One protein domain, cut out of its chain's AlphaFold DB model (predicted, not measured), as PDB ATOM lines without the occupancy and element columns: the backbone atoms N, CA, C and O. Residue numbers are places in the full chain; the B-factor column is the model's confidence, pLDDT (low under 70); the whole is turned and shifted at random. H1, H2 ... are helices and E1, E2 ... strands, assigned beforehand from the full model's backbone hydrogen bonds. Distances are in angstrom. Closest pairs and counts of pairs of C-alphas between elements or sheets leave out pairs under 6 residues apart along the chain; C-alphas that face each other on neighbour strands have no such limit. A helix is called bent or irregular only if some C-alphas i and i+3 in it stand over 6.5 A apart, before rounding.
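This is residues 7 to 99 of the 113 residues of an uncharacterized protein of Phycisphaerae bacterium (UniProt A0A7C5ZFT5). This is a loose, open frame: a short ribbon of two parallel strands, E1 and E2, side by side at one end, and the small helices H1, H2 and H3 toward the other. H4 runs from beside H1 and H3 back toward the strand end, while H5 packs on H1 with residues 90 to 94. The 93 printed residues hold two named strands and five named helices, in the order E1, H1, H2, H3, H4, E2, H5, and the class is mostly helix. The radius of gyration of the C-alphas is 15.5 A, and the spans are 47 by 33 by 24 A.

Begin at C-alpha 7, at (-41.752, 12.261, -0.888), where strand E1 starts; it covers residues 7 to 11. Its partner E2, residues 69 to 74, is 16.2 A long. Between them in the chain find H1, residues 19 to 26; H2, residues 34 to 39; H3, residues 45 to 50; and H4, residues 53 to 62, which runs 14.4 A from C-alpha 53 at (-26.929, 31.569, 6.669). The longest helix, H5, covers residues 85 to 98 over 19.8 A and ends at C-alpha 98, (-32.895, 38.970, -2.099). H5 is irregular: C-alphas 86 and 89 are 7.0 A apart.

Look first at the sheet, where E1 and E2 are parallel at 23 degrees. Within hydrogen-bond range are N 8 and O 70, at 2.8 A, and N 72 and O 8, at 2.9 A. E1, the four helices H1 to H4, and E2 form a strand-helix-strand unit, two parallel neighbour strands with helices between them in the chain. Both E1 and E2 are apart from H2 and H3. H1 touches H5, about perpendicular at 82 degrees, with the C-alphas of His 20 and Ser 90 closest at 5.8 A. H1 and H3 only just touch, with 3 pairs of C-alphas within 8 A; the closest are those of Pro 21 and Val 48, 5.7 A apart. H2 and H3 touch only at the corner, and only just, with 3 pairs; the C-alphas of Leu 35 and Val 45 are closest at 7.0 A. H4 is close to H3 but not clearly touching, with the C-alphas of Asp 50 and Gln 56 closest at 6.7 A. In H1, H3 and H4 every O i to N i+4 pair is within hydrogen-bond range; in H2 it is 1 of 2 and in H5 7 of 10.

The two farthest C-alphas, those of Leu 32 and Lys 68, are 47.9 A apart. Residues 26 to 33, 37 to 42 and 61 to 67 stand free. The printed part has no cut, and no link is long. The mean pLDDT of the printed part is 85.6; look for values under 70 at residues 28 to 40.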
ATOM      1  N   PRO A   7     -41.654  10.822  -0.694       84.75
ATOM      2  CA  PRO A   7     -41.752  12.261  -0.888       84.75
ATOM      3  C   PRO A   7     -41.495  13.027   0.416       84.75
ATOM      4  O   PRO A   7     -42.022  12.676   1.472       84.75
ATOM      5  N   GLY A   8     -40.717  14.105   0.325       88.50
ATOM      6  CA  GLY A   8     -40.539  15.117   1.362       88.50
ATOM      7  C   GLY A   8     -41.003  16.480   0.852       88.50
ATOM      8  O   GLY A   8     -40.686  16.863  -0.271       88.50
ATOM      9  N   VAL A   9     -41.755  17.219   1.669       93.25
ATOM     10  CA  VAL A   9     -42.267  18.549   1.306       93.25
ATOM     11  C   VAL A   9     -41.868  19.560   2.369       93.25
ATOM     12  O   VAL A   9     -42.080  19.338   3.560       93.25
ATOM     13  N   THR A  10     -41.327  20.693   1.930       92.38
ATOM     14  CA  THR A  10     -41.023  21.841   2.790       92.38
ATOM     15  C   THR A  10     -41.863  23.045   2.396       92.38
ATOM     16  O   THR A  10     -42.122  23.281   1.215       92.38
ATOM     17  N   VAL A  11     -42.305  23.818   3.386       93.56
ATOM     18  CA  VAL A  11     -43.136  25.008   3.173       93.56
ATOM     19  C   VAL A  11     -42.459  26.183   3.857       93.56
ATOM     20  O   VAL A  11     -42.214  26.130   5.061       93.56
ATOM     21  N   CYS A  12     -42.136  27.226   3.089       92.75
ATOM     22  CA  CYS A  12     -41.528  28.461   3.593       92.75
ATOM     23  C   CYS A  12     -40.279  28.215   4.463       92.75
ATOM     24  O   CYS A  12     -40.055  28.882   5.469       92.75
ATOM     25  N   THR A  13     -39.473  27.213   4.104       93.31
ATOM     26  CA  THR A  13     -38.306  26.791   4.891       93.31
ATOM     27  C   THR A  13     -37.036  27.502   4.404       93.31
ATOM     28  O   THR A  13     -36.754  27.477   3.203       93.31
ATOM     29  N   PRO A  14     -36.245  28.132   5.293       92.81
ATOM     30  CA  PRO A  14     -35.034  28.858   4.919       92.81
ATOM     31  C   PRO A  14     -33.830  27.920   4.759       92.81
ATOM     32  O   PRO A  14     -32.890  27.963   5.545       92.81
ATOM     33  N   HIS A  15     -33.825  27.115   3.696       92.38
ATOM     34  CA  HIS A  15     -32.752  26.151   3.378       92.38
ATOM     35  C   HIS A  15     -31.347  26.763   3.251       92.38
ATOM     36  O   HIS A  15     -30.340  26.065   3.315       92.38
ATOM     37  N   HIS A  16     -31.259  28.076   3.051       91.31
ATOM     38  CA  HIS A  16     -29.998  28.820   2.959       91.31
ATOM     39  C   HIS A  16     -29.883  29.905   4.035       91.31
ATOM     40  O   HIS A  16     -29.107  30.849   3.902       91.31
ATOM     41  N   GLY A  17     -30.683  29.781   5.093       92.00
ATOM     42  CA  GLY A  17     -30.836  30.786   6.130       92.00
ATOM     43  C   GLY A  17     -31.677  31.972   5.688       92.00
ATOM     44  O   GLY A  17     -32.315  31.977   4.630       92.00
ATOM     45  N   SER A  18     -31.707  32.985   6.546       91.25
ATOM     46  CA  SER A  18     -32.390  34.242   6.276       91.25
ATOM     47  C   SER A  18     -31.506  35.442   6.634       91.25
ATOM     48  O   SER A  18     -30.912  35.475   7.718       91.25
ATOM     49  N   PRO A  19     -31.485  36.493   5.787       89.44
ATOM     50  CA  PRO A  19     -30.771  37.733   6.085       89.44
ATOM     51  C   PRO A  19     -31.223  38.416   7.383       89.44
ATOM     52  O   PRO A  19     -30.481  39.224   7.951       89.44
ATOM     53  N   HIS A  20     -32.453  38.147   7.832       89.00
ATOM     54  CA  HIS A  20     -33.014  38.781   9.018       89.00
ATOM     55  C   HIS A  20     -32.353  38.275  10.321       89.00
ATOM     56  O   HIS A  20     -31.770  39.112  11.017       89.00
ATOM     57  N   PRO A  21     -32.319  36.958  10.620       87.06
ATOM     58  CA  PRO A  21     -31.476  36.378  11.667       87.06
ATOM     59  C   PRO A  21     -30.017  36.832  11.607       87.06
ATOM     60  O   PRO A  21     -29.486  37.285  12.619       87.06
ATOM     61  N   ASP A  22     -29.384  36.823  10.426       87.56
ATOM     62  CA  ASP A  22     -27.988  37.263  10.285       87.56
ATOM     63  C   ASP A  22     -27.787  38.699  10.779       87.56
ATOM     64  O   ASP A  22     -26.809  39.011  11.462       87.56
ATOM     65  N   ARG A  23     -28.723  39.599  10.452       85.50
ATOM     66  CA  ARG A  23     -28.681  40.981  10.934       85.50
ATOM     67  C   ARG A  23     -28.962  41.075  12.428       85.50
ATOM     68  O   ARG A  23     -28.270  41.843  13.095       85.50
ATOM     69  N   CYS A  24     -29.917  40.317  12.961       83.25
ATOM     70  CA  CYS A  24     -30.178  40.272  14.404       83.25
ATOM     71  C   CYS A  24     -28.941  39.812  15.193       83.25
ATOM     72  O   CYS A  24     -28.655  40.359  16.255       83.25
ATOM     73  N   LEU A  25     -28.168  38.868  14.647       83.00
ATOM     74  CA  LEU A  25     -26.954  38.334  15.274       83.00
ATOM     75  C   LEU A  25     -25.729  39.251  15.115       83.00
ATOM     76  O   LEU A  25     -24.823  39.187  15.946       83.00
ATOM     77  N   LYS A  26     -25.686  40.091  14.071       82.56
ATOM     78  CA  LYS A  26     -24.569  41.015  13.784       82.56
ATOM     79  C   LYS A  26     -24.758  42.419  14.366       82.56
ATOM     80  O   LYS A  26     -23.773  43.131  14.544       82.56
ATOM     81  N   ASN A  27     -25.991  42.854  14.644       76.00
ATOM     82  CA  ASN A  27     -26.241  44.212  15.131       76.00
ATOM     83  C   ASN A  27     -25.791  44.400  16.600       76.00
ATOM     84  O   ASN A  27     -26.041  43.538  17.447       76.00
ATOM     85  N   PRO A  28     -25.233  45.575  16.953       54.56
ATOM     86  CA  PRO A  28     -24.693  45.875  18.284       54.56
ATOM     87  C   PRO A  28     -25.745  45.937  19.404       54.56
ATOM     88  O   PRO A  28     -25.381  46.032  20.571       54.56
ATOM     89  N   ALA A  29     -27.042  45.800  19.099       52.25
ATOM     90  CA  ALA A  29     -28.086  45.578  20.105       52.25
ATOM     91  C   ALA A  29     -27.817  44.328  20.975       52.25
ATOM     92  O   ALA A  29     -28.281  44.263  22.114       52.25
ATOM     93  N   ARG A  30     -26.996  43.378  20.490       54.44
ATOM     94  CA  ARG A  30     -26.395  42.308  21.306       54.44
ATOM     95  C   ARG A  30     -25.609  42.834  22.512       54.44
ATOM     96  O   ARG A  30     -25.755  42.284  23.598       54.44
ATOM     97  N   HIS A  31     -24.831  43.904  22.345       55.03
ATOM     98  CA  HIS A  31     -24.055  44.520  23.429       55.03
ATOM     99  C   HIS A  31     -24.925  45.304  24.421       55.03
ATOM    100  O   HIS A  31     -24.523  45.490  25.562       55.03
ATOM    101  N   LEU A  32     -26.135  45.703  24.016       56.00
ATOM    102  CA  LEU A  32     -27.094  46.442  24.847       56.00
ATOM    103  C   LEU A  32     -28.174  45.550  25.492       56.00
ATOM    104  O   LEU A  32     -29.120  46.064  26.078       56.00
ATOM    105  N   GLY A  33     -28.064  44.218  25.399       59.22
ATOM    106  CA  GLY A  33     -29.014  43.295  26.033       59.22
ATOM    107  C   GLY A  33     -30.303  43.033  25.244       59.22
ATOM    108  O   GLY A  33     -31.223  42.422  25.780       59.22
ATOM    109  N   GLY A  34     -30.373  43.408  23.961       64.69
ATOM    110  CA  GLY A  34     -31.555  43.185  23.115       64.69
ATOM    111  C   GLY A  34     -31.956  41.711  22.963       64.69
ATOM    112  O   GLY A  34     -33.140  41.413  22.858       64.69
ATOM    113  N   LEU A  35     -30.998  40.780  23.036       63.38
ATOM    114  CA  LEU A  35     -31.296  39.341  23.084       63.38
ATOM    115  C   LEU A  35     -31.867  38.893  24.437       63.38
ATOM    116  O   LEU A  35     -32.739  38.036  24.462       63.38
ATOM    117  N   LYS A  36     -31.455  39.512  25.552       63.16
ATOM    118  CA  LYS A  36     -32.041  39.228  26.875       63.16
ATOM    119  C   LYS A  36     -33.494  39.700  26.968       63.16
ATOM    120  O   LYS A  36     -34.284  39.115  27.696       63.16
ATOM    121  N   LEU A  37     -33.864  40.732  26.207       63.16
ATOM    122  CA  LEU A  37     -35.260  41.156  26.076       63.16
ATOM    123  C   LEU A  37     -36.104  40.164  25.256       63.16
ATOM    124  O   LEU A  37     -37.320  40.146  25.419       63.16
ATOM    125  N   MET A  38     -35.485  39.330  24.412       64.00
ATOM    126  CA  MET A  38     -36.167  38.241  23.698       64.00
ATOM    127  C   MET A  38     -36.334  36.976  24.555       64.00
ATOM    128  O   MET A  38     -37.275  36.226  24.324       64.00
ATOM    129  N   ASP A  39     -35.519  36.780  25.595       64.69
ATOM    130  CA  ASP A  39     -35.747  35.709  26.582       64.69
ATOM    131  C   ASP A  39     -37.002  35.956  27.439       64.69
ATOM    132  O   ASP A  39     -37.638  35.004  27.885       64.69
ATOM    133  N   LEU A  40     -37.401  37.218  27.652       67.00
ATOM    134  CA  LEU A  40     -38.587  37.566  28.453       67.00
ATOM    135  C   LEU A  40     -39.895  36.921  27.951       67.00
ATOM    136  O   LEU A  40     -40.645  36.410  28.780       67.00
ATOM    137  N   PRO A  41     -40.195  36.902  26.637       70.56
ATOM    138  CA  PRO A  41     -41.323  36.141  26.095       70.56
ATOM    139  C   PRO A  41     -41.046  34.637  25.898       70.56
ATOM    140  O   PRO A  41     -41.904  33.946  25.354       70.56
ATOM    141  N   GLY A  42     -39.877  34.119  26.295       73.62
ATOM    142  CA  GLY A  42     -39.494  32.716  26.098       73.62
ATOM    143  C   GLY A  42     -39.081  32.368  24.665       73.62
ATOM    144  O   GLY A  42     -39.197  31.211  24.260       73.62
ATOM    145  N   LEU A  43     -38.628  33.347  23.873       72.44
ATOM    146  CA  LEU A  43     -38.114  33.080  22.529       72.44
ATOM    147  C   LEU A  43     -36.728  32.435  22.626       72.44
ATOM    148  O   LEU A  43     -35.789  33.059  23.112       72.44
ATOM    149  N   ASP A  44     -36.585  31.207  22.115       79.81
ATOM    150  CA  ASP A  44     -35.289  30.523  22.092       79.81
ATOM    151  C   ASP A  44     -34.330  31.247  21.137       79.81
ATOM    152  O   ASP A  44     -34.393  31.126  19.911       79.81
ATOM    153  N   VAL A  45     -33.406  32.007  21.719       77.75
ATOM    154  CA  VAL A  45     -32.363  32.737  20.994       77.75
ATOM    155  C   VAL A  45     -31.484  31.795  20.156       77.75
ATOM    156  O   VAL A  45     -30.926  32.220  19.139       77.75
ATOM    157  N   ARG A  46     -31.377  30.511  20.525       84.12
ATOM    158  CA  ARG A  46     -30.630  29.513  19.744       84.12
ATOM    159  C   ARG A  46     -31.333  29.193  18.432       84.12
ATOM    160  O   ARG A  46     -30.654  29.114  17.415       84.12
ATOM    161  N   ALA A  47     -32.667  29.165  18.415       86.25
ATOM    162  CA  ALA A  47     -33.427  28.968  17.181       86.25
ATOM    163  C   ALA A  47     -33.138  30.079  16.155       86.25
ATOM    164  O   ALA A  47     -33.058  29.820  14.961       86.25
ATOM    165  N   VAL A  48     -32.895  31.317  16.602       86.06
ATOM    166  CA  VAL A  48     -32.470  32.408  15.704       86.06
ATOM    167  C   VAL A  48     -31.085  32.130  15.109       86.06
ATOM    168  O   VAL A  48     -30.854  32.405  13.934       86.06
ATOM    169  N   SER A  49     -30.167  31.575  15.904       88.94
ATOM    170  CA  SER A  49     -28.828  31.189  15.443       88.94
ATOM    171  C   SER A  49     -28.868  30.064  14.411       88.94
ATOM    172  O   SER A  49     -28.063  30.073  13.477       88.94
ATOM    173  N   ASP A  50     -29.806  29.128  14.541       92.69
ATOM    174  CA  ASP A  50     -29.965  28.021  13.594       92.69
ATOM    175  C   ASP A  50     -30.437  28.509  12.219       92.69
ATOM    176  O   ASP A  50     -30.079  27.927  11.201       92.69
ATOM    177  N   LEU A  51     -31.175  29.622  12.164       92.69
ATOM    178  CA  LEU A  51     -31.667  30.228  10.920       92.69
ATOM    179  C   LEU A  51     -30.643  31.138  10.218       92.69
ATOM    180  O   LEU A  51     -30.934  31.677   9.146       92.69
ATOM    181  N   ALA A  52     -29.464  31.345  10.807       92.06
ATOM    182  CA  ALA A  52     -28.385  32.109  10.185       92.06
ATOM    183  C   ALA A  52     -27.844  31.386   8.943       92.06
ATOM    184  O   ALA A  52     -27.763  30.155   8.920       92.06
ATOM    185  N   ALA A  53     -27.411  32.143   7.930       92.12
ATOM    186  CA  ALA A  53     -26.929  31.569   6.669       92.12
ATOM    187  C   ALA A  53     -25.737  30.616   6.875       92.12
ATOM    188  O   ALA A  53     -25.676  29.550   6.269       92.12
ATOM    189  N   GLU A  54     -24.823  30.965   7.781       93.00
ATOM    190  CA  GLU A  54     -23.661  30.133   8.116       93.00
ATOM    191  C   GLU A  54     -24.059  28.821   8.810       93.00
ATOM    192  O   GLU A  54     -23.510  27.761   8.513       93.00
ATOM    193  N   SER A  55     -25.043  28.866   9.712       93.12
ATOM    194  CA  SER A  55     -25.552  27.670  10.392       93.12
ATOM    195  C   SER A  55     -26.264  26.734   9.420       93.12
ATOM    196  O   SER A  55     -26.022  25.530   9.455       93.12
ATOM    197  N   GLN A  56     -27.080  27.278   8.513       95.00
ATOM    198  CA  GLN A  56     -27.757  26.490   7.482       95.00
ATOM    199  C   GLN A  56     -26.774  25.904   6.465       95.00
ATOM    200  O   GLN A  56     -26.929  24.752   6.069       95.00
ATOM    201  N   ALA A  57     -25.712  26.633   6.100       94.12
ATOM    202  CA  ALA A  57     -24.640  26.090   5.265       94.12
ATOM    203  C   ALA A  57     -23.988  24.856   5.912       94.12
ATOM    204  O   ALA A  57     -23.940  23.798   5.287       94.12
ATOM    205  N   ARG A  58     -23.601  24.949   7.193       96.19
ATOM    206  CA  ARG A  58     -23.072  23.800   7.952       96.19
ATOM    207  C   ARG A  58     -24.067  22.643   8.046       96.19
ATOM    208  O   ARG A  58     -23.673  21.485   7.945       96.19
ATOM    209  N   CYS A  59     -25.350  22.943   8.251       94.56
ATOM    210  CA  CYS A  59     -26.395  21.924   8.312       94.56
ATOM    211  C   CYS A  59     -26.504  21.156   6.987       94.56
ATOM    212  O   CYS A  59     -26.517  19.929   7.002       94.56
ATOM    213  N   ASN A  60     -26.511  21.862   5.855       94.06
ATOM    214  CA  ASN A  60     -26.587  21.255   4.524       94.06
ATOM    215  C   ASN A  60     -25.357  20.396   4.194       94.06
ATOM    216  O   ASN A  60     -25.475  19.395   3.493       94.06
ATOM    217  N   GLU A  61     -24.181  20.758   4.711       96.25
ATOM    218  CA  GLU A  61     -22.971  19.935   4.591       96.25
ATOM    219  C   GLU A  61     -23.067  18.643   5.418       96.25
ATOM    220  O   GLU A  61     -22.613  17.587   4.977       96.25
ATOM    221  N   CYS A  62     -23.674  18.707   6.608       97.12
ATOM    222  CA  CYS A  62     -23.814  17.558   7.509       97.12
ATOM    223  C   CYS A  62     -24.984  16.632   7.146       97.12
ATOM    224  O   CYS A  62     -24.972  15.456   7.514       97.12
ATOM    225  N   VAL A  63     -26.003  17.155   6.463       94.19
ATOM    226  CA  VAL A  63     -27.246  16.445   6.139       94.19
ATOM    227  C   VAL A  63     -27.522  16.568   4.636       94.19
ATOM    228  O   VAL A  63     -28.382  17.349   4.230       94.19
ATOM    229  N   PRO A  64     -26.784  15.828   3.788       93.56
ATOM    230  CA  PRO A  64     -27.006  15.856   2.349       93.56
ATOM    231  C   PRO A  64     -28.339  15.198   1.974       93.56
ATOM    232  O   PRO A  64     -28.813  14.278   2.648       93.56
ATOM    233  N   ASP A  65     -28.908  15.625   0.846       91.50
ATOM    234  CA  ASP A  65     -30.126  15.029   0.299       91.50
ATOM    235  C   ASP A  65     -29.946  13.527   0.040       91.50
ATOM    236  O   ASP A  65     -28.968  13.071  -0.562       91.50
ATOM    237  N   HIS A  66     -30.928  12.737   0.469       92.06
ATOM    238  CA  HIS A  66     -30.901  11.299   0.256       92.06
ATOM    239  C   HIS A  66     -31.395  10.958  -1.166       92.06
ATOM    240  O   HIS A  66     -32.502  11.345  -1.532       92.06
ATOM    241  N   PRO A  67     -30.679  10.132  -1.957       91.50
ATOM    242  CA  PRO A  67     -30.976   9.913  -3.381       91.50
ATOM    243  C   PRO A  67     -32.307   9.196  -3.672       91.50
ATOM    244  O   PRO A  67     -32.721   9.096  -4.823       91.50
ATOM    245  N   LYS A  68     -32.970   8.655  -2.643       92.12
ATOM    246  CA  LYS A  68     -34.294   8.006  -2.747       92.12
ATOM    247  C   LYS A  68     -35.444   8.871  -2.222       92.12
ATOM    248  O   LYS A  68     -36.566   8.380  -2.109       92.12
ATOM    249  N   VAL A  69     -35.154  10.113  -1.843       89.75
ATOM    250  CA  VAL A  69     -36.143  11.069  -1.351       89.75
ATOM    251  C   VAL A  69     -36.304  12.156  -2.401       89.75
ATOM    252  O   VAL A  69     -35.328  12.760  -2.836       89.75
ATOM    253  N   THR A  70     -37.538  12.384  -2.837       89.81
ATOM    254  CA  THR A  70     -37.863  13.526  -3.695       89.81
ATOM    255  C   THR A  70     -38.255  14.692  -2.805       89.81
ATOM    256  O   THR A  70     -39.198  14.569  -2.025       89.81
ATOM    257  N   CYS A  71     -37.532  15.803  -2.913       87.81
ATOM    258  CA  CYS A  71     -37.755  16.988  -2.092       87.81
ATOM    259  C   CYS A  71     -38.466  18.075  -2.902       87.81
ATOM    260  O   CYS A  71     -37.874  18.667  -3.807       87.81
ATOM    261  N   ASP A  72     -39.707  18.373  -2.531       90.81
ATOM    262  CA  ASP A  72     -40.455  19.517  -3.040       90.81
ATOM    263  C   ASP A  72     -40.407  20.673  -2.034       90.81
ATOM    264  O   ASP A  72     -40.418  20.488  -0.811       90.81
ATOM    265  N   SER A  73     -40.356  21.903  -2.543       90.88
ATOM    266  CA  SER A  73     -40.376  23.102  -1.710       90.88
ATOM    267  C   SER A  73     -41.371  24.114  -2.246       90.88
ATOM    268  O   SER A  73     -41.359  24.462  -3.428       90.88
ATOM    269  N   ILE A  74     -42.232  24.593  -1.355       93.06
ATOM    270  CA  ILE A  74     -43.248  25.597  -1.644       93.06
ATOM    271  C   ILE A  74     -42.895  26.852  -0.854       93.06
ATOM    272  O   ILE A  74     -42.630  26.801   0.344       93.06
ATOM    273  N   SER A  75     -42.908  28.000  -1.524       91.19
ATOM    274  CA  SER A  75     -42.674  29.305  -0.907       91.19
ATOM    275  C   SER A  75     -43.762  30.282  -1.344       91.19
ATOM    276  O   SER A  75     -44.437  30.069  -2.354       91.19
ATOM    277  N   ALA A  76     -43.936  31.354  -0.581       90.25
ATOM    278  CA  ALA A  76     -44.889  32.410  -0.865       90.25
ATOM    279  C   ALA A  76     -44.177  33.761  -0.959       90.25
ATOM    280  O   ALA A  76     -43.144  33.993  -0.342       90.25
ATOM    281  N   ALA A  77     -44.764  34.682  -1.711       91.94
ATOM    282  CA  ALA A  77     -44.390  36.086  -1.682       91.94
ATOM    283  C   ALA A  77     -45.670  36.918  -1.688       91.94
ATOM    284  O   ALA A  77     -46.674  36.530  -2.292       91.94
ATOM    285  N   ARG A  78     -45.660  38.050  -0.984       88.44
ATOM    286  CA  ARG A  78     -46.772  39.007  -0.998       88.44
ATOM    287  C   ARG A  78     -46.248  40.410  -1.271       88.44
ATOM    288  O   ARG A  78     -45.145  40.726  -0.834       88.44
ATOM    289  N   PRO A  79     -47.037  41.266  -1.939       89.25
ATOM    290  CA  PRO A  79     -46.645  42.652  -2.132       89.25
ATOM    291  C   PRO A  79     -46.558  43.386  -0.786       89.25
ATOM    292  O   PRO A  79     -47.268  43.057   0.169       89.25
ATOM    293  N   TRP A  80     -45.707  44.414  -0.729       90.19
ATOM    294  CA  TRP A  80     -45.344  45.110   0.512       90.19
ATOM    295  C   TRP A  80     -46.546  45.683   1.283       90.19
ATOM    296  O   TRP A  80     -46.544  45.682   2.510       90.19
ATOM    297  N   HIS A  81     -47.599  46.122   0.589       93.00
ATOM    298  CA  HIS A  81     -48.799  46.702   1.205       93.00
ATOM    299  C   HIS A  81     -49.693  45.661   1.905       93.00
ATOM    300  O   HIS A  81     -50.622  46.028   2.616       93.00
ATOM    301  N   HIS A  82     -49.409  44.363   1.749       94.94
ATOM    302  CA  HIS A  82     -50.064  43.264   2.470       94.94
ATOM    303  C   HIS A  82     -49.190  42.684   3.594       94.94
ATOM    304  O   HIS A  82     -49.459  41.584   4.096       94.94
ATOM    305  N   VAL A  83     -48.103  43.364   3.966       92.56
ATOM    306  CA  VAL A  83     -47.210  42.939   5.047       92.56
ATOM    307  C   VAL A  83     -47.703  43.535   6.368       92.56
ATOM    308  O   VAL A  83     -47.809  44.756   6.471       92.56
ATOM    309  N   PRO A  84     -47.994  42.712   7.394       92.75
ATOM    310  CA  PRO A  84     -48.291  43.216   8.729       92.75
ATOM    311  C   PRO A  84     -47.166  44.126   9.230       92.75
ATOM    312  O   PRO A  84     -45.993  43.804   9.047       92.75
ATOM    313  N   LEU A  85     -47.507  45.231   9.900       91.19
ATOM    314  CA  LEU A  85     -46.534  46.262  10.293       91.19
ATOM    315  C   LEU A  85     -45.346  45.709  11.096       91.19
ATOM    316  O   LEU A  85     -44.208  46.108  10.859       91.19
ATOM    317  N   PHE A  86     -45.582  44.742  11.986       87.88
ATOM    318  CA  PHE A  86     -44.527  44.123  12.797       87.88
ATOM    319  C   PHE A  86     -43.534  43.267  11.986       87.88
ATOM    320  O   PHE A  86     -42.433  43.005  12.460       87.88
ATOM    321  N   LEU A  87     -43.880  42.874  10.754       90.44
ATOM    322  CA  LEU A  87     -43.000  42.162   9.815       90.44
ATOM    323  C   LEU A  87     -42.422  43.077   8.731       90.44
ATOM    324  O   LEU A  87     -41.650  42.629   7.885       90.44
ATOM    325  N   LEU A  88     -42.782  44.362   8.721       92.31
ATOM    326  CA  LEU A  88     -42.345  45.279   7.671       92.31
ATOM    327  C   LEU A  88     -40.821  45.457   7.677       92.31
ATOM    328  O   LEU A  88     -40.204  45.571   6.617       92.31
ATOM    329  N   HIS A  89     -40.208  45.433   8.865       90.81
ATOM    330  CA  HIS A  89     -38.760  45.543   9.012       90.81
ATOM    331  C   HIS A  89     -38.021  44.359   8.375       90.81
ATOM    332  O   HIS A  89     -37.120  44.571   7.563       90.81
ATOM    333  N   SER A  90     -38.406  43.126   8.720       90.62
ATOM    334  CA  SER A  90     -37.789  41.916   8.171       90.62
ATOM    335  C   SER A  90     -38.045  41.805   6.670       90.62
ATOM    336  O   SER A  90     -37.103  41.583   5.912       90.62
ATOM    337  N   HIS A  91     -39.274  42.084   6.224       92.81
ATOM    338  CA  HIS A  91     -39.623  42.109   4.806       92.81
ATOM    339  C   HIS A  91     -38.740  43.076   4.014       92.81
ATOM    340  O   HIS A  91     -38.160  42.679   3.009       92.81
ATOM    341  N   LYS A  92     -38.614  44.337   4.455       92.56
ATOM    342  CA  LYS A  92     -37.802  45.343   3.751       92.56
ATOM    343  C   LYS A  92     -36.332  44.930   3.684       92.56
ATOM    344  O   LYS A  92     -35.734  44.964   2.618       92.56
ATOM    345  N   LEU A  93     -35.777  44.494   4.814       91.69
ATOM    346  CA  LEU A  93     -34.392  44.032   4.918       91.69
ATOM    347  C   LEU A  93     -34.094  42.907   3.923       91.69
ATOM    348  O   LEU A  93     -33.066  42.946   3.247       91.69
ATOM    349  N   ILE A  94     -34.981  41.916   3.847       92.00
ATOM    350  CA  ILE A  94     -34.836  40.787   2.930       92.00
ATOM    351  C   ILE A  94     -35.045  41.256   1.487       92.00
ATOM    352  O   ILE A  94     -34.229  40.933   0.630       92.00
ATOM    353  N   TYR A  95     -36.070  42.068   1.223       92.81
ATOM    354  CA  TYR A  95     -36.395  42.559  -0.116       92.81
ATOM    355  C   TYR A  95     -35.264  43.361  -0.756       92.81
ATOM    356  O   TYR A  95     -34.954  43.172  -1.933       92.81
ATOM    357  N   ASP A  96     -34.595  44.211   0.020       91.19
ATOM    358  CA  ASP A  96     -33.481  45.020  -0.474       91.19
ATOM    359  C   ASP A  96     -32.317  44.145  -0.985       91.19
ATOM    360  O   ASP A  96     -31.636  44.529  -1.940       91.19
ATOM    361  N   ARG A  97     -32.120  42.952  -0.400       87.44
ATOM    362  CA  ARG A  97     -31.025  42.020  -0.730       87.44
ATOM    363  C   ARG A  97     -31.420  40.934  -1.729       87.44
ATOM    364  O   ARG A  97     -30.757  40.776  -2.744       87.44
ATOM    365  N   GLU A  98     -32.502  40.223  -1.440       87.69
ATOM    366  CA  GLU A  98     -32.895  38.970  -2.099       87.69
ATOM    367  C   GLU A  98     -34.190  39.101  -2.920       87.69
ATOM    368  O   GLU A  98     -34.582  38.161  -3.607       87.69
ATOM    369  N   LYS A  99     -34.849  40.270  -2.887       91.00
ATOM    370  CA  LYS A  99     -36.143  40.546  -3.545       91.00
ATOM    371  C   LYS A  99     -37.317  39.790  -2.898       91.00
ATOM    372  O   LYS A  99     -37.550  39.919  -1.693       91.00
TER     373      LYS A  99